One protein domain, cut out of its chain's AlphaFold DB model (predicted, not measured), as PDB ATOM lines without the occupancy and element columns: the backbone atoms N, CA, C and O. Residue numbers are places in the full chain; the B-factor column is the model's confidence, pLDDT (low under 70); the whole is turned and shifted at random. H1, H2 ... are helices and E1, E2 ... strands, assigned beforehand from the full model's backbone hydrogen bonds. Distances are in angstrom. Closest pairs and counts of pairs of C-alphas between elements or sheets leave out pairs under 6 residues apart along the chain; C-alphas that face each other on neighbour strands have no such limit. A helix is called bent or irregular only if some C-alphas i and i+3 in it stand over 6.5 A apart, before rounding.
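Overview. This is residues 302 to 438 and 449 to 507 of the 880 residues of the protein "Ssy5p" of Sugiyamaella lignohabitans (UniProt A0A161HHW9). Four helices side by side, H1 to H4, make an up-and-down bundle, and H3 from this bundle packs on one face of a strongly twisted sheet of four strands. H5 covers part of the opposite face, and H6 runs along the edge strand E4, with part of H3 next to it. The printed part has 196 residues with six named helices and four named strands, in the order H1 H2 H3 H4 E1 H5 E2 E3 H6 E4, and its class is mixed, helices and strands. The sheet runs E1 E2 E3 E4 and is mixed, with E3 and E4 parallel and the other neighbours antiparallel. The whole is compact, with a radius of gyration of the C-alphas of 16.6 A and spans of 53 by 37 by 33 A.

Along the chain. H1, residues 302 to 320, begins at C-alpha 302 at (294.285, 291.988, 299.786) and is 26.6 A long. H2, residues 326 to 340, is 21.1 A long, and H3, residues 360 to 376, is 23.1 A long. H3 is neither bent nor irregular, but only just: C-alphas 373 and 376 are 6.3 A apart. H4, residues 380 to 399, is the longest helix, 29.5 A, with a kink of 26 degrees near residue 387; it is irregular, with C-alphas 381 and 384 7.6 A apart. E1 is residues 414 to 416, 6.7 A, and H5 is residues 427 to 438, 16.4 A. E2, residues 452 to 461, is 23.6 A long and bends by 59 degrees at residue 455. E3, residues 464 to 472, is 22.6 A long and bends by 64 degrees at residue 467. H6, residues 478 to 489, is 19.1 A long and irregular, with C-alphas 486 and 489 7.1 A apart. E4, residues 494 to 498, is 13.6 A long and ends at C-alpha 498 at (278.680, 268.044, 288.062).

Arrangement. In the bundle each helix runs against the one before it. H1 and H2 form a hairpin and touch at a shallow tilt of 5 degrees, closest at the C-alphas of Thr 319 and Val 326, 6.1 A. H3 is the hub, touching H1, H2, H4 and H6; its closest C-alphas to H1 are Ser 361 and Lys 306, 5.1 A. H2 and H4 touch, closest at the C-alphas of Asn 334 and Ile 389, 4.8 A. H3 is on the sheet at a height of 7.7 A; the C-alphas of Lys 367 and His 495 in E4, 5.6 A apart, are the closest of the two. H5 is on the opposite face from H3, at a height of 9.6 A, over E2 and E3. H6 is on the sheet over E4 at a height of 6.6 A. E3, H6 and E4 make a strand-helix-strand unit, two parallel neighbour strands with a helix between. N 416 and O 457 are 2.8 A apart across E1 and E2, N 466 and O 458 2.8 A across the hairpin E2 and E3, and N 495 and O 467 2.8 A across E3 and E4, within hydrogen-bond range. Every O i to N i+4 pair is within range in H1, H2 and H5, against 12 of 13 in H3, 14 of 16 in H4 and 5 of 8 in H6.

Size, cuts and confidence. The C-alphas of Pro 344 and Ser 507 are the two farthest apart, 56.0 A. Residues 439 to 448 are not printed, and C-alphas 438 and 449 are 16.4 A apart across the cut. The links from H2 to H3 and from H4 to E1 are long. The pLDDT is under 70 at residues 407 to 410 and 505 to 507, and its mean over the printed part is 88.4.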
ATOM      1  N   GLN A 302     294.018 293.410 299.538       89.75
ATOM      2  CA  GLN A 302     294.285 291.988 299.786       89.75
ATOM      3  C   GLN A 302     293.807 291.525 301.175       89.75
ATOM      4  O   GLN A 302     293.402 290.369 301.312       89.75
ATOM      5  N   ASP A 303     293.817 292.405 302.185       90.62
ATOM      6  CA  ASP A 303     293.282 292.108 303.522       90.62
ATOM      7  C   ASP A 303     291.743 292.040 303.486       90.62
ATOM      8  O   ASP A 303     291.166 291.063 303.953       90.62
ATOM      9  N   GLU A 304     291.080 292.995 302.822       92.38
ATOM     10  CA  GLU A 304     289.622 292.984 302.582       92.38
ATOM     11  C   GLU A 304     289.173 291.704 301.845       92.38
ATOM     12  O   GLU A 304     288.249 291.013 302.278       92.38
ATOM     13  N   LEU A 305     289.868 291.320 300.764       94.81
ATOM     14  CA  LEU A 305     289.587 290.066 300.054       94.81
ATOM     15  C   LEU A 305     289.861 288.821 300.909       94.81
ATOM     16  O   LEU A 305     289.241 287.780 300.689       94.81
ATOM     17  N   LYS A 306     290.787 288.887 301.869       94.81
ATOM     18  CA  LYS A 306     291.039 287.787 302.804       94.81
ATOM     19  C   LYS A 306     289.910 287.663 303.826       94.81
ATOM     20  O   LYS A 306     289.404 286.558 303.996       94.81
ATOM     21  N   ASP A 307     289.481 288.760 304.438       95.12
ATOM     22  CA  ASP A 307     288.395 288.754 305.422       95.12
ATOM     23  C   ASP A 307     287.065 288.313 304.776       95.12
ATOM     24  O   ASP A 307     286.323 287.521 305.366       95.12
ATOM     25  N   LEU A 308     286.810 288.699 303.517       96.69
ATOM     26  CA  LEU A 308     285.720 288.152 302.698       96.69
ATOM     27  C   LEU A 308     285.874 286.636 302.456       96.69
ATOM     28  O   LEU A 308     284.911 285.890 302.632       96.69
ATOM     29  N   ALA A 309     287.059 286.163 302.050       96.44
ATOM     30  CA  ALA A 309     287.304 284.742 301.777       96.44
ATOM     31  C   ALA A 309     287.144 283.861 303.024       96.44
ATOM     32  O   ALA A 309     286.553 282.780 302.949       96.44
ATOM     33  N   ASP A 310     287.654 284.317 304.166       96.38
ATOM     34  CA  ASP A 310     287.577 283.602 305.436       96.38
ATOM     35  C   ASP A 310     286.115 283.601 305.953       96.38
ATOM     36  O   ASP A 310     285.605 282.547 306.338       96.38
ATOM     37  N   SER A 311     285.379 284.717 305.814       97.12
ATOM     38  CA  SER A 311     283.936 284.805 306.130       97.12
ATOM     39  C   SER A 311     283.069 283.891 305.252       97.12
ATOM     40  O   SER A 311     282.180 283.196 305.743       97.12
ATOM     41  N   LEU A 312     283.333 283.861 303.941       96.38
ATOM     42  CA  LEU A 312     282.653 282.971 302.993       96.38
ATOM     43  C   LEU A 312     282.967 281.491 303.266       96.38
ATOM     44  O   LEU A 312     282.096 280.638 303.091       96.38
ATOM     45  N   THR A 313     284.180 281.186 303.735       93.81
ATOM     46  CA  THR A 313     284.582 279.823 304.113       93.81
ATOM     47  C   THR A 313     283.826 279.362 305.362       93.81
ATOM     48  O   THR A 313     283.187 278.312 305.320       93.81
ATOM     49  N   GLN A 314     283.771 280.184 306.417       94.38
ATOM     50  CA  GLN A 314     282.985 279.896 307.628       94.38
ATOM     51  C   GLN A 314     281.487 279.698 307.322       94.38
ATOM     52  O   GLN A 314     280.843 278.802 307.868       94.38
ATOM     53  N   LEU A 315     280.922 280.507 306.422       95.38
ATOM     54  CA  LEU A 315     279.528 280.379 305.989       95.38
ATOM     55  C   LEU A 315     279.271 279.069 305.218       95.38
ATOM     56  O   LEU A 315     278.205 278.465 305.357       95.38
ATOM     57  N   MET A 316     280.242 278.603 304.427       93.12
ATOM     58  CA  MET A 316     280.170 277.301 303.758       93.12
ATOM     59  C   MET A 316     280.253 276.147 304.767       93.12
ATOM     60  O   MET A 316     279.422 275.245 304.710       93.12
ATOM     61  N   GLU A 317     281.169 276.204 305.738       91.31
ATOM     62  CA  GLU A 317     281.271 275.224 306.832       91.31
ATOM     63  C   GLU A 317     279.951 275.128 307.625       91.31
ATOM     64  O   GLU A 317     279.447 274.033 307.883       91.31
ATOM     65  N   GLN A 318     279.325 276.269 307.937       92.50
ATOM     66  CA  GLN A 318     278.002 276.344 308.577       92.50
ATOM     67  C   GLN A 318     276.878 275.736 307.719       92.50
ATOM     68  O   GLN A 318     275.950 275.121 308.255       92.50
ATOM     69  N   THR A 319     276.969 275.868 306.394       92.06
ATOM     70  CA  THR A 319     276.000 275.302 305.439       92.06
ATOM     71  C   THR A 319     276.164 273.783 305.318       92.06
ATOM     72  O   THR A 319     275.180 273.050 305.412       92.06
ATOM     73  N   MET A 320     277.400 273.289 305.184       86.94
ATOM     74  CA  MET A 320     277.701 271.854 305.065       86.94
ATOM     75  C   MET A 320     277.405 271.085 306.360       86.94
ATOM     76  O   MET A 320     276.823 270.003 306.320       86.94
ATOM     77  N   SER A 321     277.685 271.689 307.520       87.75
ATOM     78  CA  SER A 321     277.263 271.180 308.837       87.75
ATOM     79  C   SER A 321     275.755 271.314 309.113       87.75
ATOM     80  O   SER A 321     275.292 270.933 310.187       87.75
ATOM     81  N   ARG A 322     274.970 271.834 308.153       85.38
ATOM     82  CA  ARG A 322     273.508 272.032 308.224       85.38
ATOM     83  C   ARG A 322     273.041 272.920 309.387       85.38
ATOM     84  O   ARG A 322     271.887 272.843 309.800       85.38
ATOM     85  N   THR A 323     273.913 273.792 309.896       89.31
ATOM     86  CA  THR A 323     273.558 274.781 310.934       89.31
ATOM     87  C   THR A 323     272.819 275.997 310.366       89.31
ATOM     88  O   THR A 323     272.111 276.688 311.100       89.31
ATOM     89  N   ILE A 324     272.944 276.248 309.055       91.94
ATOM     90  CA  ILE A 324     272.230 277.301 308.325       91.94
ATOM     91  C   ILE A 324     271.619 276.717 307.045       91.94
ATOM     92  O   ILE A 324     272.283 276.007 306.294       91.94
ATOM     93  N   ASP A 325     270.356 277.062 306.772       91.62
ATOM     94  CA  ASP A 325     269.658 276.698 305.536       91.62
ATOM     95  C   ASP A 325     270.385 277.241 304.293       91.62
ATOM     96  O   ASP A 325     270.700 278.434 304.236       91.62
ATOM     97  N   VAL A 326     270.542 276.417 303.248       92.12
ATOM     98  CA  VAL A 326     271.174 276.801 301.963       92.12
ATOM     99  C   VAL A 326     270.609 278.118 301.413       92.12
ATOM    100  O   VAL A 326     271.367 278.982 300.980       92.12
ATOM    101  N   SER A 327     269.288 278.315 301.497       91.81
ATOM    102  CA  SER A 327     268.610 279.551 301.081       91.81
ATOM    103  C   SER A 327     269.087 280.787 301.853       91.81
ATOM    104  O   SER A 327     269.279 281.843 301.256       91.81
ATOM    105  N   ARG A 328     269.287 280.671 303.174       94.19
ATOM    106  CA  ARG A 328     269.742 281.776 304.035       94.19
ATOM    107  C   ARG A 328     271.226 282.046 303.810       94.19
ATOM    108  O   ARG A 328     271.611 283.199 303.653       94.19
ATOM    109  N   ALA A 329     272.037 280.994 303.713       95.19
ATOM    110  CA  ALA A 329     273.457 281.126 303.420       95.19
ATOM    111  C   ALA A 329     273.702 281.768 302.043       95.19
ATOM    112  O   ALA A 329     274.511 282.681 301.933       95.19
ATOM    113  N   ALA A 330     272.930 281.404 301.015       95.06
ATOM    114  CA  ALA A 330     273.001 282.035 299.696       95.06
ATOM    115  C   ALA A 330     272.661 283.543 299.717       95.06
ATOM    116  O   ALA A 330     273.266 284.319 298.970       95.06
ATOM    117  N   VAL A 331     271.742 283.987 300.591       95.19
ATOM    118  CA  VAL A 331     271.484 285.427 300.804       95.19
ATOM    119  C   VAL A 331     272.718 286.084 301.415       95.19
ATOM    120  O   VAL A 331     273.180 287.100 300.890       95.19
ATOM    121  N   SER A 332     273.292 285.473 302.455       96.56
ATOM    122  CA  SER A 332     274.502 285.959 303.122       96.56
ATOM    123  C   SER A 332     275.721 286.017 302.191       96.56
ATOM    124  O   SER A 332     276.454 286.997 302.248       96.56
ATOM    125  N   VAL A 333     275.914 285.064 301.267       96.94
ATOM    126  CA  VAL A 333     276.983 285.125 300.244       96.94
ATOM    127  C   VAL A 333     276.831 286.363 299.358       96.94
ATOM    128  O   VAL A 333     277.773 287.137 299.200       96.94
ATOM    129  N   ASN A 334     275.635 286.589 298.804       96.31
ATOM    130  CA  ASN A 334     275.358 287.781 297.998       96.31
ATOM    131  C   ASN A 334     275.470 289.079 298.823       96.31
ATOM    132  O   ASN A 334     275.873 290.102 298.275       96.31
ATOM    133  N   GLN A 335     275.139 289.056 300.118       95.88
ATOM    134  CA  GLN A 335     275.310 290.205 301.008       95.88
ATOM    135  C   GLN A 335     276.792 290.509 301.271       95.88
ATOM    136  O   GLN A 335     277.195 291.650 301.073       95.88
ATOM    137  N   LEU A 336     277.604 289.513 301.638       97.19
ATOM    138  CA  LEU A 336     279.042 289.669 301.896       97.19
ATOM    139  C   LEU A 336     279.775 290.205 300.658       97.19
ATOM    140  O   LEU A 336     280.466 291.218 300.742       97.19
ATOM    141  N   LEU A 337     279.534 289.607 299.483       96.56
ATOM    142  CA  LEU A 337     280.082 290.093 298.208       96.56
ATOM    143  C   LEU A 337     279.707 291.562 297.934       96.56
ATOM    144  O   LEU A 337     280.520 292.318 297.409       96.56
ATOM    145  N   ARG A 338     278.487 291.987 298.296       94.81
ATOM    146  CA  ARG A 338     278.022 293.377 298.137       94.81
ATOM    147  C   ARG A 338     278.584 294.338 299.180       94.81
ATOM    148  O   ARG A 338     278.774 295.500 298.849       94.81
ATOM    149  N   GLN A 339     278.839 293.876 300.402       94.69
ATOM    150  CA  GLN A 339     279.449 294.681 301.461       94.69
ATOM    151  C   GLN A 339     280.914 294.981 301.125       94.69
ATOM    152  O   GLN A 339     281.298 296.149 301.103       94.69
ATOM    153  N   THR A 340     281.692 293.969 300.733       94.31
ATOM    154  CA  THR A 340     283.071 294.164 300.256       94.31
ATOM    155  C   THR A 340     283.132 295.029 298.992       94.31
ATOM    156  O   THR A 340     283.993 295.898 298.893       94.31
ATOM    157  N   LEU A 341     282.164 294.915 298.072       92.50
ATOM    158  CA  LEU A 341     282.018 295.839 296.930       92.50
ATOM    159  C   LEU A 341     281.754 297.311 297.305       92.50
ATOM    160  O   LEU A 341     281.849 298.170 296.435       92.50
ATOM    161  N   THR A 342     281.412 297.610 298.562       91.56
ATOM    162  CA  THR A 342     281.295 298.988 299.081       91.56
ATOM    163  C   THR A 342     282.493 299.418 299.936       91.56
ATOM    164  O   THR A 342     282.462 300.497 300.524       91.56
ATOM    165  N   SER A 343     283.550 298.602 300.019       89.75
ATOM    166  CA  SER A 343     284.773 298.967 300.734       89.75
ATOM    167  C   SER A 343     285.615 299.943 299.903       89.75
ATOM    168  O   SER A 343     285.997 299.606 298.778       89.75
ATOM    169  N   PRO A 344     285.992 301.120 300.444       86.88
ATOM    170  CA  PRO A 344     286.845 302.078 299.737       86.88
ATOM    171  C   PRO A 344     288.265 301.539 299.507       86.88
ATOM    172  O   PRO A 344     289.010 302.099 298.710       86.88
ATOM    173  N   LEU A 345     288.646 300.432 300.160       86.25
ATOM    174  CA  LEU A 345     289.905 299.731 299.896       86.25
ATOM    175  C   LEU A 345     289.935 299.059 298.513       86.25
ATOM    176  O   LEU A 345     291.016 298.710 298.053       86.25
ATOM    177  N   LEU A 346     288.783 298.885 297.848       84.81
ATOM    178  CA  LEU A 346     288.708 298.388 296.469       84.81
ATOM    179  C   LEU A 346     288.617 299.503 295.411       84.81
ATOM    180  O   LEU A 346     288.589 299.210 294.214       84.81
ATOM    181  N   GLU A 347     288.580 300.775 295.810       78.75
ATOM    182  CA  GLU A 347     288.592 301.889 294.862       78.75
ATOM    183  C   GLU A 347     290.016 302.144 294.338       78.75
ATOM    184  O   GLU A 347     290.971 302.271 295.099       78.75
ATOM    185  N   ASN A 348     290.153 302.291 293.015       76.38
ATOM    186  CA  ASN A 348     291.401 302.673 292.330       76.38
ATOM    187  C   ASN A 348     292.587 301.688 292.465       76.38
ATOM    188  O   ASN A 348     293.742 302.109 292.382       76.38
ATOM    189  N   ILE A 349     292.320 300.383 292.593       82.62
ATOM    190  CA  ILE A 349     293.357 299.334 292.629       82.62
ATOM    191  C   ILE A 349     294.299 299.432 291.396       82.62
ATOM    192  O   ILE A 349     293.822 299.476 290.248       82.62
ATOM    193  N   PRO A 350     295.634 299.442 291.595       78.94
ATOM    194  CA  PRO A 350     296.622 299.343 290.522       78.94
ATOM    195  C   PRO A 350     296.489 298.058 289.697       78.94
ATOM    196  O   PRO A 350     296.202 296.978 290.211       78.94
ATOM    197  N   GLU A 351     296.743 298.150 288.393       74.81
ATOM    198  CA  GLU A 351     296.748 296.965 287.530       74.81
ATOM    199  C   GLU A 351     297.853 295.981 287.930       74.81
ATOM    200  O   GLU A 351     298.996 296.367 288.173       74.81
ATOM    201  N   ASN A 352     297.491 294.695 287.964       75.50
ATOM    202  CA  ASN A 352     298.328 293.561 288.368       75.50
ATOM    203  C   ASN A 352     298.714 293.479 289.865       75.50
ATOM    204  O   ASN A 352     299.444 292.558 290.226       75.50
ATOM    205  N   GLU A 353     298.208 294.348 290.756       83.31
ATOM    206  CA  GLU A 353     298.417 294.176 292.213       83.31
ATOM    207  C   GLU A 353     297.674 292.943 292.759       83.31
ATOM    208  O   GLU A 353     298.189 292.221 293.616       83.31
ATOM    209  N   ILE A 354     296.466 292.690 292.247       87.12
ATOM    210  CA  ILE A 354     295.629 291.547 292.617       87.12
ATOM    211  C   ILE A 354     295.510 290.613 291.417       87.12
ATOM    212  O   ILE A 354     295.031 290.986 290.351       87.12
ATOM    213  N   THR A 355     295.956 289.377 291.616       87.25
ATOM    214  CA  THR A 355     295.950 288.273 290.649       87.25
ATOM    215  C   THR A 355     295.694 286.962 291.395       87.25
ATOM    216  O   THR A 355     295.885 286.889 292.611       87.25
ATOM    217  N   LEU A 356     295.320 285.895 290.682       85.81
ATOM    218  CA  LEU A 356     295.123 284.564 291.282       85.81
ATOM    219  C   LEU A 356     296.386 284.029 291.989       85.81
ATOM    220  O   LEU A 356     296.274 283.316 292.983       85.81
ATOM    221  N   HIS A 357     297.582 284.413 291.522       83.31
ATOM    222  CA  HIS A 357     298.860 284.009 292.124       83.31
ATOM    223  C   HIS A 357     299.253 284.867 293.336       83.31
ATOM    224  O   HIS A 357     299.761 284.335 294.319       83.31
ATOM    225  N   SER A 358     299.020 286.186 293.294       84.31
ATOM    226  CA  SER A 358     299.340 287.085 294.420       84.31
ATOM    227  C   SER A 358     298.333 286.988 295.566       84.31
ATOM    228  O   SER A 358     298.688 287.239 296.715       84.31
ATOM    229  N   THR A 359     297.079 286.625 295.272       89.62
ATOM    230  CA  THR A 359     295.955 286.721 296.214       89.62
ATOM    231  C   THR A 359     295.174 285.394 296.313       89.62
ATOM    232  O   THR A 359     294.061 285.296 295.797       89.62
ATOM    233  N   PRO A 360     295.676 284.368 297.041       89.38
ATOM    234  CA  PRO A 360     294.999 283.065 297.210       89.38
ATOM    235  C   PRO A 360     293.617 283.123 297.891       89.38
ATOM    236  O   PRO A 360     292.871 282.142 297.920       89.38
ATOM    237  N   SER A 361     293.256 284.266 298.476       93.31
ATOM    238  CA  SER A 361     291.898 284.560 298.946       93.31
ATOM    239  C   SER A 361     290.893 284.653 297.792       93.31
ATOM    240  O   SER A 361     289.760 284.202 297.936       93.31
ATOM    241  N   LEU A 362     291.311 285.155 296.625       93.56
ATOM    242  CA  LEU A 362     290.447 285.317 295.455       93.56
ATOM    243  C   LEU A 362     289.967 283.966 294.912       93.56
ATOM    244  O   LEU A 362     288.769 283.775 294.708       93.56
ATOM    245  N   THR A 363     290.873 282.995 294.781       92.75
ATOM    246  CA  THR A 363     290.551 281.615 294.383       92.75
ATOM    247  C   THR A 363     289.505 280.992 295.311       92.75
ATOM    248  O   THR A 363     288.571 280.341 294.844       92.75
ATOM    249  N   ARG A 364     289.593 281.257 296.624       94.00
ATOM    250  CA  ARG A 364     288.612 280.793 297.623       94.00
ATOM    251  C   ARG A 364     287.255 281.492 297.487       94.00
ATOM    252  O   ARG A 364     286.237 280.806 297.525       94.00
ATOM    253  N   ILE A 365     287.217 282.807 297.248       96.75
ATOM    254  CA  ILE A 365     285.968 283.550 296.969       96.75
ATOM    255  C   ILE A 365     285.254 282.971 295.739       96.75
ATOM    256  O   ILE A 365     284.048 282.713 295.786       96.75
ATOM    257  N   ILE A 366     285.998 282.735 294.652       96.12
ATOM    258  CA  ILE A 366     285.468 282.166 293.407       96.12
ATOM    259  C   ILE A 366     284.971 280.730 293.653       96.12
ATOM    260  O   ILE A 366     283.824 280.428 293.320       96.12
ATOM    261  N   LYS A 367     285.770 279.874 294.315       94.75
ATOM    262  CA  LYS A 367     285.386 278.496 294.676       94.75
ATOM    263  C   LYS A 367     284.096 278.449 295.498       94.75
ATOM    264  O   LYS A 367     283.168 277.734 295.128       94.75
ATOM    265  N   VAL A 368     284.015 279.194 296.605       95.38
ATOM    266  CA  VAL A 368     282.831 279.193 297.485       95.38
ATOM    267  C   VAL A 368     281.591 279.650 296.717       95.38
ATOM    268  O   VAL A 368     280.543 279.005 296.791       95.38
ATOM    269  N   SER A 369     281.723 280.720 295.928       96.19
ATOM    270  CA  SER A 369     280.626 281.255 295.120       96.19
ATOM    271  C   SER A 369     280.128 280.241 294.087       96.19
ATOM    272  O   SER A 369     278.920 280.033 293.977       96.19
ATOM    273  N   PHE A 370     281.030 279.560 293.369       95.00
ATOM    274  CA  PHE A 370     280.638 278.540 292.395       95.00
ATOM    275  C   PHE A 370     280.147 277.238 293.036       95.00
ATOM    276  O   PHE A 370     279.247 276.615 292.479       95.00
ATOM    277  N   ASN A 371     280.606 276.856 294.231       93.75
ATOM    278  CA  ASN A 371     280.012 275.730 294.958       93.75
ATOM    279  C   ASN A 371     278.540 276.005 295.318       93.75
ATOM    280  O   ASN A 371     277.677 275.144 295.125       93.75
ATOM    281  N   PHE A 372     278.217 277.238 295.731       93.62
ATOM    282  CA  PHE A 372     276.821 277.656 295.870       93.62
ATOM    283  C   PHE A 372     276.062 277.565 294.541       93.62
ATOM    284  O   PHE A 372     274.986 276.974 294.504       93.62
ATOM    285  N   THR A 373     276.588 278.109 293.440       92.81
ATOM    286  CA  THR A 373     275.816 278.193 292.186       92.81
ATOM    287  C   THR A 373     275.734 276.892 291.390       92.81
ATOM    288  O   THR A 373     274.756 276.713 290.665       92.81
ATOM    289  N   ASP A 374     276.722 276.003 291.480       90.94
ATOM    290  CA  ASP A 374     276.835 274.807 290.628       90.94
ATOM    291  C   ASP A 374     276.420 273.503 291.331       90.94
ATOM    292  O   ASP A 374     276.026 272.560 290.637       90.94
ATOM    293  N   ASN A 375     276.460 273.461 292.673       89.56
ATOM    294  CA  ASN A 375     276.128 272.274 293.474       89.56
ATOM    295  C   ASN A 375     274.953 272.501 294.444       89.56
ATOM    296  O   ASN A 375     274.040 271.684 294.481       89.56
ATOM    297  N   LEU A 376     274.930 273.601 295.212       89.88
ATOM    298  CA  LEU A 376     273.895 273.807 296.244       89.88
ATOM    299  C   LEU A 376     272.581 274.395 295.693       89.88
ATOM    300  O   LEU A 376     271.491 273.995 296.098       89.88
ATOM    301  N   LEU A 377     272.657 275.342 294.755       90.75
ATOM    302  CA  LEU A 377     271.508 276.084 294.210       90.75
ATOM    303  C   LEU A 377     271.012 275.494 292.876       90.75
ATOM    304  O   LEU A 377     270.762 276.220 291.912       90.75
ATOM    305  N   LEU A 378     270.888 274.164 292.812       85.56
ATOM    306  CA  LEU A 378     270.491 273.433 291.600       85.56
ATOM    307  C   LEU A 378     268.996 273.538 291.256       85.56
ATOM    308  O   LEU A 378     268.637 273.495 290.079       85.56
ATOM    309  N   SER A 379     268.120 273.680 292.257       85.94
ATOM    310  CA  SER A 379     266.671 273.773 292.031       85.94
ATOM    311  C   SER A 379     266.298 275.025 291.217       85.94
ATOM    312  O   SER A 379     266.797 276.112 291.526       85.94
ATOM    313  N   PRO A 380     265.363 274.941 290.242       83.50
ATOM    314  CA  PRO A 380     264.855 276.101 289.502       83.50
ATOM    315  C   PRO A 380     264.335 277.245 290.391       83.50
ATOM    316  O   PRO A 380     264.421 278.409 290.008       83.50
ATOM    317  N   VAL A 381     263.864 276.932 291.604       87.31
ATOM    318  CA  VAL A 381     263.410 277.920 292.600       87.31
ATOM    319  C   VAL A 381     264.537 278.881 293.014       87.31
ATOM    320  O   VAL A 381     264.281 280.037 293.340       87.31
ATOM    321  N   PHE A 382     265.799 278.444 292.950       91.00
ATOM    322  CA  PHE A 382     266.962 279.240 293.348       91.00
ATOM    323  C   PHE A 382     267.596 280.065 292.216       91.00
ATOM    324  O   PHE A 382     268.580 280.764 292.458       91.00
ATOM    325  N   GLN A 383     267.043 280.057 290.997       89.19
ATOM    326  CA  GLN A 383     267.618 280.822 289.882       89.19
ATOM    327  C   GLN A 383     267.762 282.334 290.165       89.19
ATOM    328  O   GLN A 383     268.834 282.870 289.876       89.19
ATOM    329  N   PRO A 384     266.799 283.043 290.799       90.12
ATOM    330  CA  PRO A 384     266.974 284.465 291.114       90.12
ATOM    331  C   PRO A 384     268.185 284.731 292.019       90.12
ATOM    332  O   PRO A 384     268.977 285.634 291.754       90.12
ATOM    333  N   ILE A 385     268.375 283.909 293.057       92.44
ATOM    334  CA  ILE A 385     269.461 284.090 294.026       92.44
ATOM    335  C   ILE A 385     270.821 283.637 293.483       92.44
ATOM    336  O   ILE A 385     271.820 284.323 293.703       92.44
ATOM    337  N   LYS A 386     270.852 282.580 292.662       92.50
ATOM    338  CA  LYS A 386     272.020 282.202 291.851       92.50
ATOM    339  C   LYS A 386     272.478 283.366 290.967       92.50
ATOM    340  O   LYS A 386     273.657 283.713 290.981       92.50
ATOM    341  N   MET A 387     271.554 284.027 290.266       90.88
ATOM    342  CA  MET A 387     271.881 285.189 289.430       90.88
ATOM    343  C   MET A 387     272.344 286.410 290.241       90.88
ATOM    344  O   MET A 387     273.186 287.166 289.755       90.88
ATOM    345  N   PHE A 388     271.870 286.600 291.478       93.31
ATOM    346  CA  PHE A 388     272.383 287.657 292.357       93.31
ATOM    347  C   PHE A 388     273.821 287.393 292.835       93.31
ATOM    348  O   PHE A 388     274.638 288.310 292.751       93.31
ATOM    349  N   ILE A 389     274.154 286.159 293.243       95.75
ATOM    350  CA  ILE A 389     275.531 285.764 293.599       95.75
ATOM    351  C   ILE A 389     276.465 285.950 292.397       95.75
ATOM    352  O   ILE A 389     277.483 286.628 292.515       95.75
ATOM    353  N   LEU A 390     276.091 285.426 291.221       94.94
ATOM    354  CA  LEU A 390     276.891 285.567 289.998       94.94
ATOM    355  C   LEU A 390     277.097 287.035 289.605       94.94
ATOM    356  O   LEU A 390     278.199 287.406 289.210       94.94
ATOM    357  N   ARG A 391     276.076 287.890 289.758       93.50
ATOM    358  CA  ARG A 391     276.200 289.330 289.489       93.50
ATOM    359  C   ARG A 391     277.151 290.021 290.461       93.50
ATOM    360  O   ARG A 391     277.958 290.828 290.016       93.50
ATOM    361  N   ALA A 392     277.069 289.716 291.756       94.75
ATOM    362  CA  ALA A 392     277.958 290.300 292.760       94.75
ATOM    363  C   ALA A 392     279.415 289.847 292.548       94.75
ATOM    364  O   ALA A 392     280.317 290.680 292.519       94.75
ATOM    365  N   LEU A 393     279.639 288.555 292.287       96.50
ATOM    366  CA  LEU A 393     280.960 288.010 291.971       96.50
ATOM    367  C   LEU A 393     281.542 288.607 290.672       96.50
ATOM    368  O   LEU A 393     282.716 288.963 290.633       96.50
ATOM    369  N   HIS A 394     280.728 288.769 289.623       94.69
ATOM    370  CA  HIS A 394     281.150 289.436 288.390       94.69
ATOM    371  C   HIS A 394     281.518 290.904 288.639       94.69
ATOM    372  O   HIS A 394     282.553 291.374 288.175       94.69
ATOM    373  N   SER A 395     280.692 291.637 289.395       93.19
ATOM    374  CA  SER A 395     280.990 293.017 289.784       93.19
ATOM    375  C   SER A 395     282.302 293.125 290.563       93.19
ATOM    376  O   SER A 395     283.040 294.078 290.323       93.19
ATOM    377  N   LEU A 396     282.635 292.153 291.422       94.44
ATOM    378  CA  LEU A 396     283.934 292.094 292.099       94.44
ATOM    379  C   LEU A 396     285.077 291.931 291.087       94.44
ATOM    380  O   LEU A 396     286.013 292.723 291.104       94.44
ATOM    381  N   GLY A 397     284.965 290.994 290.142       93.56
ATOM    382  CA  GLY A 397     285.956 290.820 289.070       93.56
ATOM    383  C   GLY A 397     286.185 292.069 288.208       93.56
ATOM    384  O   GLY A 397     287.315 292.316 287.790       93.56
ATOM    385  N   VAL A 398     285.150 292.893 288.002       91.62
ATOM    386  CA  VAL A 398     285.266 294.193 287.315       91.62
ATOM    387  C   VAL A 398     285.990 295.237 288.179       91.62
ATOM    388  O   VAL A 398     286.844 295.947 287.657       91.62
ATOM    389  N   HIS A 399     285.717 295.321 289.489       90.25
ATOM    390  CA  HIS A 399     286.432 296.251 290.389       90.25
ATOM    391  C   HIS A 399     287.915 295.883 290.533       90.25
ATOM    392  O   HIS A 399     288.773 296.759 290.529       90.25
ATOM    393  N   LEU A 400     288.226 294.582 290.564       91.56
ATOM    394  CA  LEU A 400     289.599 294.068 290.550       91.56
ATOM    395  C   LEU A 400     290.282 294.174 289.168       91.56
ATOM    396  O   LEU A 400     291.433 293.772 289.039       91.56
ATOM    397  N   LYS A 401     289.590 294.686 288.134       90.62
ATOM    398  CA  LYS A 401     290.044 294.787 286.728       90.62
ATOM    399  C   LYS A 401     290.392 293.452 286.041       90.62
ATOM    400  O   LYS A 401     290.961 293.451 284.953       90.62
ATOM    401  N   LEU A 402     290.008 292.319 286.628       91.19
ATOM    402  CA  LEU A 402     290.264 290.970 286.102       91.19
ATOM    403  C   LEU A 402     289.173 290.486 285.127       91.19
ATOM    404  O   LEU A 402     289.349 289.478 284.444       91.19
ATOM    405  N   VAL A 403     288.034 291.184 285.056       91.12
ATOM    406  CA  VAL A 403     286.902 290.872 284.169       91.12
ATOM    407  C   VAL A 403     286.468 292.146 283.431       91.12
ATOM    408  O   VAL A 403     286.320 293.185 284.077       91.12
ATOM    409  N   PRO A 404     286.236 292.111 282.103       86.06
ATOM    410  CA  PRO A 404     285.769 293.287 281.372       86.06
ATOM    411  C   PRO A 404     284.356 293.712 281.821       86.06
ATOM    412  O   PRO A 404     283.508 292.854 282.083       86.06
ATOM    413  N   PRO A 405     284.052 295.021 281.876       85.38
ATOM    414  CA  PRO A 405     282.706 295.497 282.178       85.38
ATOM    415  C   PRO A 405     281.726 295.106 281.060       85.38
ATOM    416  O   PRO A 405     281.993 295.316 279.879       85.38
ATOM    417  N   VAL A 406     280.565 294.566 281.439       80.19
ATOM    418  CA  VAL A 406     279.509 294.133 280.509       80.19
ATOM    419  C   VAL A 406     278.263 294.993 280.703       80.19
ATOM    420  O   VAL A 406     277.740 295.104 281.813       80.19
ATOM    421  N   ILE A 407     277.764 295.576 279.611       64.81
ATOM    422  CA  ILE A 407     276.488 296.297 279.573       64.81
ATOM    423  C   ILE A 407     275.391 295.302 279.173       64.81
ATOM    424  O   ILE A 407     275.460 294.712 278.098       64.81
ATOM    425  N   GLY A 408     274.374 295.124 280.022       68.50
ATOM    426  CA  GLY A 408     273.216 294.268 279.737       68.50
ATOM    427  C   GLY A 408     273.021 293.133 280.744       68.50
ATOM    428  O   GLY A 408     272.965 293.362 281.955       68.50
ATOM    429  N   THR A 409     272.836 291.911 280.241       69.25
ATOM    430  CA  THR A 409     272.590 290.713 281.056       69.25
ATOM    431  C   THR A 409     273.854 290.235 281.771       69.25
ATOM    432  O   THR A 409     274.976 290.422 281.306       69.25
ATOM    433  N   VAL A 410     273.672 289.599 282.933       69.94
ATOM    434  CA  VAL A 410     274.780 289.051 283.728       69.94
ATOM    435  C   VAL A 410     275.391 287.864 282.968       69.94
ATOM    436  O   VAL A 410     274.670 286.893 282.707       69.94
ATOM    437  N   PRO A 411     276.686 287.901 282.605       78.25
ATOM    438  CA  PRO A 411     277.314 286.785 281.914       78.25
ATOM    439  C   PRO A 411     277.370 285.558 282.829       78.25
ATOM    440  O   PRO A 411     277.475 285.667 284.049       78.25
ATOM    441  N   HIS A 412     277.284 284.374 282.233       84.75
ATOM    442  CA  HIS A 412     277.400 283.108 282.956       84.75
ATOM    443  C   HIS A 412     278.867 282.649 283.024       84.75
ATOM    444  O   HIS A 412     279.614 282.921 282.078       84.75
ATOM    445  N   PRO A 413     279.292 281.935 284.088       90.50
ATOM    446  CA  PRO A 413     280.648 281.400 284.183       90.50
ATOM    447  C   PRO A 413     280.943 280.402 283.062       90.50
ATOM    448  O   PRO A 413     280.203 279.434 282.858       90.50
ATOM    449  N   LYS A 414     282.044 280.652 282.356       91.38
ATOM    450  CA  LYS A 414     282.560 279.859 281.241       91.38
ATOM    451  C   LYS A 414     283.669 278.928 281.720       91.38
ATOM    452  O   LYS A 414     284.211 279.086 282.814       91.38
ATOM    453  N   ASN A 415     284.012 277.983 280.854       91.44
ATOM    454  CA  ASN A 415     285.116 277.060 281.052       91.44
ATOM    455  C   ASN A 415     286.249 277.433 280.078       91.44
ATOM    456  O   ASN A 415     285.988 277.725 278.910       91.44
ATOM    457  N   PHE A 416     287.488 277.425 280.562       91.44
ATOM    458  CA  PHE A 416     288.712 277.742 279.823       91.44
ATOM    459  C   PHE A 416     289.724 276.595 279.976       91.44
ATOM    460  O   PHE A 416     289.631 275.788 280.906       91.44
ATOM    461  N   ALA A 417     290.695 276.514 279.067       86.69
ATOM    462  CA  ALA A 417     291.745 275.500 279.128       86.69
ATOM    463  C   ALA A 417     292.736 275.780 280.271       86.69
ATOM    464  O   ALA A 417     293.125 276.930 280.494       86.69
ATOM    465  N   ILE A 418     293.191 274.729 280.953       84.00
ATOM    466  CA  ILE A 418     294.364 274.801 281.836       84.00
ATOM    467  C   ILE A 418     295.584 275.201 280.984       84.00
ATOM    468  O   ILE A 418     295.671 274.836 279.813       84.00
ATOM    469  N   GLY A 419     296.480 276.022 281.540       80.19
ATOM    470  CA  GLY A 419     297.589 276.632 280.794       80.19
ATOM    471  C   GLY A 419     297.219 277.871 279.962       80.19
ATOM    472  O   GLY A 419     298.071 278.393 279.251       80.19
ATOM    473  N   SER A 420     295.977 278.378 280.046       80.69
ATOM    474  CA  SER A 420     295.624 279.711 279.507       80.69
ATOM    475  C   SER A 420     296.033 280.884 280.415       80.69
ATOM    476  O   SER A 420     295.990 282.034 279.984       80.69
ATOM    477  N   ILE A 421     296.476 280.575 281.634       85.06
ATOM    478  CA  ILE A 421     297.160 281.435 282.611       85.06
ATOM    479  C   ILE A 421     298.374 280.654 283.158       85.06
ATOM    480  O   ILE A 421     298.465 279.446 282.898       85.06
ATOM    481  N   PRO A 422     299.302 281.282 283.908       84.81
ATOM    482  CA  PRO A 422     300.380 280.559 284.581       84.81
ATOM    483  C   PRO A 422     299.861 279.503 285.573       84.81
ATOM    484  O   PRO A 422     298.691 279.490 285.954       84.81
ATOM    485  N   GLU A 423     300.749 278.606 285.996       84.56
ATOM    486  CA  GLU A 423     300.406 277.433 286.807       84.56
ATOM    487  C   GLU A 423     299.765 277.799 288.161       84.56
ATOM    488  O   GLU A 423     300.269 278.644 288.909       84.56
ATOM    489  N   LEU A 424     298.635 277.157 288.483       84.06
ATOM    490  CA  LEU A 424     297.942 277.313 289.768       84.06
ATOM    491  C   LEU A 424     298.379 276.225 290.770       84.06
ATOM    492  O   LEU A 424     298.639 275.100 290.347       84.06
ATOM    493  N   PRO A 425     298.400 276.497 292.095       81.75
ATOM    494  CA  PRO A 425     298.969 275.580 293.094       81.75
ATOM    495  C   PRO A 425     298.458 274.129 293.034       81.75
ATOM    496  O   PRO A 425     299.261 273.198 293.068       81.75
ATOM    497  N   GLY A 426     297.146 273.920 292.892       82.62
ATOM    498  CA  GLY A 426     296.537 272.593 292.775       82.62
ATOM    499  C   GLY A 426     296.683 271.902 291.412       82.62
ATOM    500  O   GLY A 426     296.145 270.809 291.248       82.62
ATOM    501  N   GLN A 427     297.371 272.485 290.421       86.88
ATOM    502  CA  GLN A 427     297.448 271.919 289.066       86.88
ATOM    503  C   GLN A 427     298.144 270.550 289.050       86.88
ATOM    504  O   GLN A 427     297.582 269.598 288.512       86.88
ATOM    505  N   ASN A 428     299.280 270.413 289.741       87.31
ATOM    506  CA  ASN A 428     299.964 269.125 289.928       87.31
ATOM    507  C   ASN A 428     299.080 268.090 290.650       87.31
ATOM    508  O   ASN A 428     299.147 266.898 290.361       87.31
ATOM    509  N   THR A 429     298.223 268.530 291.580       87.56
ATOM    510  CA  THR A 429     297.267 267.652 292.272       87.56
ATOM    511  C   THR A 429     296.172 267.164 291.325       87.56
ATOM    512  O   THR A 429     295.831 265.986 291.355       87.56
ATOM    513  N   VAL A 430     295.650 268.034 290.454       87.31
ATOM    514  CA  VAL A 430     294.683 267.650 289.413       87.31
ATOM    515  C   VAL A 430     295.312 266.695 288.398       87.31
ATOM    516  O   VAL A 430     294.684 265.699 288.053       87.31
ATOM    517  N   GLU A 431     296.548 266.941 287.966       86.44
ATOM    518  CA  GLU A 431     297.270 266.043 287.059       86.44
ATOM    519  C   GLU A 431     297.510 264.665 287.697       86.44
ATOM    520  O   GLU A 431     297.179 263.645 287.098       86.44
ATOM    521  N   ALA A 432     297.978 264.619 288.950       87.19
ATOM    522  CA  ALA A 432     298.139 263.369 289.692       87.19
ATOM    523  C   ALA A 432     296.811 262.610 289.875       87.19
ATOM    524  O   ALA A 432     296.787 261.388 289.730       87.19
ATOM    525  N   LEU A 433     295.701 263.311 290.146       84.44
ATOM    526  CA  LEU A 433     294.366 262.710 290.250       84.44
ATOM    527  C   LEU A 433     293.882 262.139 288.910       84.44
ATOM    528  O   LEU A 433     293.394 261.014 288.876       84.44
ATOM    529  N   ILE A 434     294.029 262.881 287.809       85.62
ATOM    530  CA  ILE A 434     293.617 262.426 286.473       85.62
ATOM    531  C   ILE A 434     294.466 261.234 286.018       85.62
ATOM    532  O   ILE A 434     293.910 260.248 285.543       85.62
ATOM    533  N   ASN A 435     295.781 261.270 286.245       85.06
ATOM    534  CA  ASN A 435     296.674 260.150 285.948       85.06
ATOM    535  C   ASN A 435     296.350 258.917 286.810       85.06
ATOM    536  O   ASN A 435     296.349 257.801 286.297       85.06
ATOM    537  N   ALA A 436     296.008 259.098 288.091       86.12
ATOM    538  CA  ALA A 436     295.569 258.001 288.953       86.12
ATOM    539  C   ALA A 436     294.219 257.408 288.510       86.12
ATOM    540  O   ALA A 436     294.060 256.191 288.536       86.12
ATOM    541  N   VAL A 437     293.258 258.226 288.066       81.88
ATOM    542  CA  VAL A 437     291.988 257.735 287.501       81.88
ATOM    543  C   VAL A 437     292.228 256.974 286.194       81.88
ATOM    544  O   VAL A 437     291.705 255.877 286.035       81.88
ATOM    545  N   ALA A 438     293.057 257.506 285.291       79.56
ATOM    546  CA  ALA A 438     293.366 256.883 284.002       79.56
ATOM    547  C   ALA A 438     294.196 255.586 284.109       79.56
ATOM    548  O   ALA A 438     294.178 254.777 283.186       79.56
ATOM    549  N   ASP A 449     277.175 255.603 279.860       79.56
ATOM    550  CA  ASP A 449     277.870 255.847 278.593       79.56
ATOM    551  C   ASP A 449     277.929 257.349 278.251       79.56
ATOM    552  O   ASP A 449     276.950 258.088 278.388       79.56
ATOM    553  N   GLY A 450     279.101 257.807 277.814       81.75
ATOM    554  CA  GLY A 450     279.377 259.215 277.542       81.75
ATOM    555  C   GLY A 450     279.567 260.106 278.778       81.75
ATOM    556  O   GLY A 450     279.689 261.325 278.620       81.75
ATOM    557  N   ALA A 451     279.605 259.562 279.999       86.06
ATOM    558  CA  ALA A 451     280.047 260.319 281.172       86.06
ATOM    559  C   ALA A 451     281.552 260.659 281.104       86.06
ATOM    560  O   ALA A 451     282.325 259.994 280.414       86.06
ATOM    561  N   PHE A 452     281.985 261.717 281.798       87.31
ATOM    562  CA  PHE A 452     283.384 262.162 281.769       87.31
ATOM    563  C   PHE A 452     283.830 262.941 283.008       87.31
ATOM    564  O   PHE A 452     283.027 263.568 283.696       87.31
ATOM    565  N   ILE A 453     285.146 263.001 283.220       88.94
ATOM    566  CA  ILE A 453     285.799 263.919 284.160       88.94
ATOM    567  C   ILE A 453     286.710 264.842 283.347       88.94
ATOM    568  O   ILE A 453     287.604 264.370 282.652       88.94
ATOM    569  N   ALA A 454     286.481 266.156 283.413       89.31
ATOM    570  CA  ALA A 454     287.265 267.151 282.680       89.31
ATOM    571  C   ALA A 454     287.976 268.128 283.638       89.31
ATOM    572  O   ALA A 454     287.288 268.874 284.347       89.31
ATOM    573  N   PRO A 455     289.322 268.175 283.649       91.56
ATOM    574  CA  PRO A 455     290.084 269.209 284.342       91.56
ATOM    575  C   PRO A 455     290.086 270.502 283.507       91.56
ATOM    576  O   PRO A 455     290.467 270.512 282.338       91.56
ATOM    577  N   ILE A 456     289.623 271.604 284.096       93.75
ATOM    578  CA  ILE A 456     289.389 272.887 283.414       93.75
ATOM    579  C   ILE A 456     289.666 274.073 284.347       93.75
ATOM    580  O   ILE A 456     289.742 273.922 285.562       93.75
ATOM    581  N   LEU A 457     289.725 275.284 283.796       93.75
ATOM    582  CA  LEU A 457     289.528 276.515 284.563       93.75
ATOM    583  C   LEU A 457     288.071 276.966 284.416       93.75
ATOM    584  O   LEU A 457     287.536 276.955 283.307       93.75
ATOM    585  N   ARG A 458     287.414 277.387 285.499       93.75
ATOM    586  CA  ARG A 458     286.024 277.874 285.477       93.75
ATOM    587  C   ARG A 458     285.947 279.292 286.024       93.75
ATOM    588  O   ARG A 458     286.451 279.541 287.112       93.75
ATOM    589  N   GLY A 459     285.354 280.230 285.286       94.88
ATOM    590  CA  GLY A 459     285.449 281.658 285.614       94.88
ATOM    591  C   GLY A 459     284.640 282.587 284.712       94.88
ATOM    592  O   GLY A 459     283.869 282.134 283.866       94.88
ATOM    593  N   PHE A 460     284.832 283.898 284.862       94.00
ATOM    594  CA  PHE A 460     284.297 284.898 283.917       94.00
ATOM    595  C   PHE A 460     285.328 285.309 282.852       94.00
ATOM    596  O   PHE A 460     284.961 285.592 281.710       94.00
ATOM    597  N   SER A 461     286.608 285.249 283.209       92.75
ATOM    598  CA  SER A 461     287.802 285.362 282.364       92.75
ATOM    599  C   SER A 461     288.812 284.288 282.813       92.75
ATOM    600  O   SER A 461     288.590 283.674 283.863       92.75
ATOM    601  N   PRO A 462     289.912 284.036 282.079       90.81
ATOM    602  CA  PRO A 462     290.988 283.169 282.564       90.81
ATOM    603  C   PRO A 462     291.576 283.680 283.890       90.81
ATOM    604  O   PRO A 462     291.677 282.926 284.854       90.81
ATOM    605  N   ASP A 463     291.845 284.983 283.979       91.56
ATOM    606  CA  ASP A 463     292.437 285.666 285.142       91.56
ATOM    607  C   ASP A 463     291.469 285.834 286.331       91.56
ATOM    608  O   ASP A 463     291.873 286.204 287.432       91.56
ATOM    609  N   PHE A 464     290.185 285.529 286.126       94.56
ATOM    610  CA  PHE A 464     289.151 285.454 287.155       94.56
ATOM    611  C   PHE A 464     288.455 284.087 287.085       94.56
ATOM    612  O   PHE A 464     287.270 283.964 286.746       94.56
ATOM    613  N   SER A 465     289.235 283.044 287.370       94.44
ATOM    614  CA  SER A 465     288.810 281.646 287.351       94.44
ATOM    615  C   SER A 465     289.310 280.856 288.565       94.44
ATOM    616  O   SER A 465     290.141 281.319 289.343       94.44
ATOM    617  N   VAL A 466     288.769 279.651 288.732       94.75
ATOM    618  CA  VAL A 466     289.222 278.637 289.685       94.75
ATOM    619  C   VAL A 466     289.484 277.324 288.946       94.75
ATOM    620  O   VAL A 466     288.718 276.928 288.059       94.75
ATOM    621  N   LEU A 467     290.571 276.642 289.310       94.25
ATOM    622  CA  LEU A 467     290.876 275.296 288.831       94.25
ATOM    623  C   LEU A 467     289.736 274.353 289.226       94.25
ATOM    624  O   LEU A 467     289.314 274.347 290.378       94.25
ATOM    625  N   SER A 468     289.182 273.609 288.273       93.44
ATOM    626  CA  SER A 468     287.955 272.843 288.485       93.44
ATOM    627  C   SER A 468     287.989 271.455 287.855       93.44
ATOM    628  O   SER A 468     288.494 271.278 286.748       93.44
ATOM    629  N   LEU A 469     287.361 270.492 288.527       93.19
ATOM    630  CA  LEU A 469     287.033 269.175 287.986       93.19
ATOM    631  C   LEU A 469     285.528 269.110 287.686       93.19
ATOM    632  O   LEU A 469     284.688 269.190 288.585       93.19
ATOM    633  N   SER A 470     285.206 269.015 286.394       93.06
ATOM    634  CA  SER A 470     283.846 268.941 285.851       93.06
ATOM    635  C   SER A 470     283.460 267.485 285.583       93.06
ATOM    636  O   SER A 470     283.952 266.901 284.618       93.06
ATOM    637  N   PHE A 471     282.525 266.940 286.360       91.88
ATOM    638  CA  PHE A 471     281.988 265.586 286.180       91.88
ATOM    639  C   PHE A 471     280.753 265.616 285.270       91.88
ATOM    640  O   PHE A 471     279.660 265.953 285.721       91.88
ATOM    641  N   GLY A 472     280.903 265.349 283.975       89.88
ATOM    642  CA  GLY A 472     279.790 265.320 283.028       89.88
ATOM    643  C   GLY A 472     279.004 264.014 283.092       89.88
ATOM    644  O   GLY A 472     279.585 262.957 282.879       89.88
ATOM    645  N   PHE A 473     277.690 264.097 283.331       89.69
ATOM    646  CA  PHE A 473     276.763 262.961 283.268       89.69
ATOM    647  C   PHE A 473     275.650 263.213 282.231       89.69
ATOM    648  O   PHE A 473     275.067 264.309 282.238       89.69
ATOM    649  N   PRO A 474     275.297 262.235 281.367       85.75
ATOM    650  CA  PRO A 474     274.183 262.358 280.421       85.75
ATOM    651  C   PRO A 474     272.838 262.582 281.130       85.75
ATOM    652  O   PRO A 474     272.072 263.480 280.764       85.75
ATOM    653  N   GLN A 475     272.573 261.805 282.183       87.00
ATOM    654  CA  GLN A 475     271.462 261.970 283.114       87.00
ATOM    655  C   GLN A 475     272.022 262.185 284.525       87.00
ATOM    656  O   GLN A 475     272.552 261.290 285.178       87.00
ATOM    657  N   ARG A 476     271.925 263.426 285.003       86.25
ATOM    658  CA  ARG A 476     272.429 263.827 286.317       86.25
ATOM    659  C   ARG A 476     271.431 263.459 287.415       86.25
ATOM    660  O   ARG A 476     270.571 264.262 287.767       86.25
ATOM    661  N   GLU A 477     271.555 262.254 287.952       88.12
ATOM    662  CA  GLU A 477     270.854 261.845 289.176       88.12
ATOM    663  C   GLU A 477     271.405 262.539 290.433       88.12
ATOM    664  O   GLU A 477     272.531 263.044 290.436       88.12
ATOM    665  N   GLN A 478     270.632 262.485 291.523       86.44
ATOM    666  CA  GLN A 478     270.986 263.054 292.827       86.44
ATOM    667  C   GLN A 478     272.286 262.473 293.404       86.44
ATOM    668  O   GLN A 478     273.089 263.223 293.953       86.44
ATOM    669  N   HIS A 479     272.536 261.171 293.235       87.12
ATOM    670  CA  HIS A 479     273.693 260.516 293.846       87.12
ATOM    671  C   HIS A 479     275.030 261.096 293.328       87.12
ATOM    672  O   HIS A 479     275.964 261.287 294.105       87.12
ATOM    673  N   HIS A 480     275.104 261.497 292.050       88.88
ATOM    674  CA  HIS A 480     276.266 262.210 291.507       88.88
ATOM    675  C   HIS A 480     276.458 263.589 292.157       88.88
ATOM    676  O   HIS A 480     277.591 264.030 292.347       88.88
ATOM    677  N   VAL A 481     275.367 264.298 292.477       85.00
ATOM    678  CA  VAL A 481     275.412 265.610 293.145       85.00
ATOM    679  C   VAL A 481     275.947 265.451 294.564       85.00
ATOM    680  O   VAL A 481     276.868 266.174 294.934       85.00
ATOM    681  N   ASP A 482     275.431 264.474 295.312       85.50
ATOM    682  CA  ASP A 482     275.856 264.184 296.684       85.50
ATOM    683  C   ASP A 482     277.338 263.768 296.727       85.50
ATOM    684  O   ASP A 482     278.122 264.339 297.489       85.50
ATOM    685  N   ASN A 483     277.749 262.859 295.831       86.81
ATOM    686  CA  ASN A 483     279.146 262.453 295.666       86.81
ATOM    687  C   ASN A 483     280.051 263.644 295.317       86.81
ATOM    688  O   ASN A 483     281.110 263.800 295.917       86.81
ATOM    689  N   THR A 484     279.637 264.514 294.387       86.62
ATOM    690  CA  THR A 484     280.437 265.690 293.995       86.62
ATOM    691  C   THR A 484     280.547 266.706 295.134       86.62
ATOM    692  O   THR A 484     281.613 267.282 295.344       86.62
ATOM    693  N   ALA A 485     279.467 266.923 295.892       81.75
ATOM    694  CA  ALA A 485     279.456 267.835 297.032       81.75
ATOM    695  C   ALA A 485     280.395 267.362 298.155       81.75
ATOM    696  O   ALA A 485     281.076 268.188 298.760       81.75
ATOM    697  N   ALA A 486     280.503 266.047 298.378       83.88
ATOM    698  CA  ALA A 486     281.446 265.463 299.334       83.88
ATOM    699  C   ALA A 486     282.927 265.706 298.972       83.88
ATOM    700  O   ALA A 486     283.781 265.689 299.857       83.88
ATOM    701  N   LEU A 487     283.250 265.994 297.702       87.38
ATOM    702  CA  LEU A 487     284.617 266.340 297.286       87.38
ATOM    703  C   LEU A 487     285.031 267.766 297.685       87.38
ATOM    704  O   LEU A 487     286.210 268.107 297.579       87.38
ATOM    705  N   TYR A 488     284.095 268.613 298.137       85.62
ATOM    706  CA  TYR A 488     284.358 270.033 298.393       85.62
ATOM    707  C   TYR A 488     285.527 270.270 299.365       85.62
ATOM    708  O   TYR A 488     286.312 271.190 299.132       85.62
ATOM    709  N   ASP A 489     285.690 269.454 300.408       83.94
ATOM    710  CA  ASP A 489     286.729 269.657 301.431       83.94
ATOM    711  C   ASP A 489     288.108 269.065 301.069       83.94
ATOM    712  O   ASP A 489     289.089 269.332 301.764       83.94
ATOM    713  N   ILE A 490     288.224 268.308 299.966       83.69
ATOM    714  CA  ILE A 490     289.463 267.598 299.576       83.69
ATOM    715  C   ILE A 490     290.604 268.566 299.213       83.69
ATOM    716  O   ILE A 490     291.775 268.281 299.466       83.69
ATOM    717  N   SER A 491     290.283 269.725 298.638       85.19
ATOM    718  CA  SER A 491     291.240 270.790 298.317       85.19
ATOM    719  C   SER A 491     290.618 272.156 298.600       85.19
ATOM    720  O   SER A 491     289.409 272.349 298.471       85.19
ATOM    721  N   ARG A 492     291.438 273.142 298.977       83.75
ATOM    722  CA  ARG A 492     290.983 274.517 299.262       83.75
ATOM    723  C   ARG A 492     290.898 275.406 298.017       83.75
ATOM    724  O   ARG A 492     290.280 276.465 298.084       83.75
ATOM    725  N   ASP A 493     291.494 274.977 296.911       87.62
ATOM    726  CA  ASP A 493     291.740 275.755 295.695       87.62
ATOM    727  C   ASP A 493     291.184 275.114 294.407       87.62
ATOM    728  O   ASP A 493     291.057 275.808 293.400       87.62
ATOM    729  N   ILE A 494     290.781 273.839 294.448       92.50
ATOM    730  CA  ILE A 494     290.078 273.131 293.368       92.50
ATOM    731  C   ILE A 494     288.565 273.159 293.635       92.50
ATOM    732  O   ILE A 494     288.107 272.853 294.737       92.50
ATOM    733  N   HIS A 495     287.772 273.502 292.619       94.12
ATOM    734  CA  HIS A 495     286.307 273.410 292.609       94.12
ATOM    735  C   HIS A 495     285.849 272.090 291.970       94.12
ATOM    736  O   HIS A 495     286.327 271.708 290.906       94.12
ATOM    737  N   PHE A 496     284.898 271.394 292.584       93.94
ATOM    738  CA  PHE A 496     284.350 270.136 292.068       93.94
ATOM    739  C   PHE A 496     282.874 270.365 291.751       93.94
ATOM    740  O   PHE A 496     282.137 270.817 292.625       93.94
ATOM    741  N   TYR A 497     282.422 270.097 290.524       92.88
ATOM    742  CA  TYR A 497     281.003 270.255 290.170       92.88
ATOM    743  C   TYR A 497     280.555 269.300 289.059       92.88
ATOM    744  O   TYR A 497     281.350 268.879 288.217       92.88
ATOM    745  N   SER A 498     279.262 268.964 289.046       91.19
ATOM    746  CA  SER A 498     278.680 268.044 288.062       91.19
ATOM    747  C   SER A 498     277.944 268.741 286.903       91.19
ATOM    748  O   SER A 498     277.384 269.832 287.025       91.19
ATOM    749  N   GLN A 499     277.993 268.095 285.740       87.88
ATOM    750  CA  GLN A 499     277.277 268.342 284.488       87.88
ATOM    751  C   GLN A 499     275.805 267.897 284.518       87.88
ATOM    752  O   GLN A 499     275.485 266.925 285.190       87.88
ATOM    753  N   LYS A 500     274.952 268.450 283.645       89.44
ATOM    754  CA  LYS A 500     274.234 267.579 282.697       89.44
ATOM    755  C   LYS A 500     274.912 267.773 281.342       89.44
ATOM    756  O   LYS A 500     274.741 268.818 280.723       89.44
ATOM    757  N   SER A 501     275.772 266.839 280.961       84.56
ATOM    758  CA  SER A 501     276.662 266.940 279.800       84.56
ATOM    759  C   SER A 501     277.260 265.566 279.518       84.56
ATOM    760  O   SER A 501     277.537 264.834 280.461       84.56
ATOM    761  N   SER A 502     277.487 265.225 278.252       86.06
ATOM    762  CA  SER A 502     278.099 263.957 277.850       86.06
ATOM    763  C   SER A 502     279.126 264.181 276.747       86.06
ATOM    764  O   SER A 502     278.878 264.979 275.841       86.06
ATOM    765  N   ILE A 503     280.222 263.428 276.775       76.56
ATOM    766  CA  ILE A 503     281.022 263.162 275.576       76.56
ATOM    767  C   ILE A 503     280.370 262.032 274.772       76.56
ATOM    768  O   ILE A 503     279.527 261.298 275.278       76.56
ATOM    769  N   ARG A 504     280.756 261.900 273.505       73.38
ATOM    770  CA  ARG A 504     280.499 260.731 272.653       73.38
ATOM    771  C   ARG A 504     281.714 260.531 271.759       73.38
ATOM    772  O   ARG A 504     282.428 261.501 271.491       73.38
ATOM    773  N   VAL A 505     281.939 259.313 271.271       60.50
ATOM    774  CA  VAL A 505     282.962 259.092 270.244       60.50
ATOM    775  C   VAL A 505     282.562 259.882 268.993       60.50
ATOM    776  O   VAL A 505     281.381 259.981 268.655       60.50
ATOM    777  N   CYS A 506     283.526 260.499 268.306       42.78
ATOM    778  CA  CYS A 506     283.220 261.366 267.160       42.78
ATOM    779  C   CYS A 506     282.589 260.601 265.977       42.78
ATOM    780  O   CYS A 506     281.839 261.194 265.203       42.78
ATOM    781  N   SER A 507     282.829 259.287 265.880       45.12
ATOM    782  CA  SER A 507     282.110 258.355 264.996       45.12
ATOM    783  C   SER A 507     280.608 258.318 265.275       45.12
ATOM    784  O   SER A 507     279.800 258.305 264.350       45.12
TER     785      SER A 507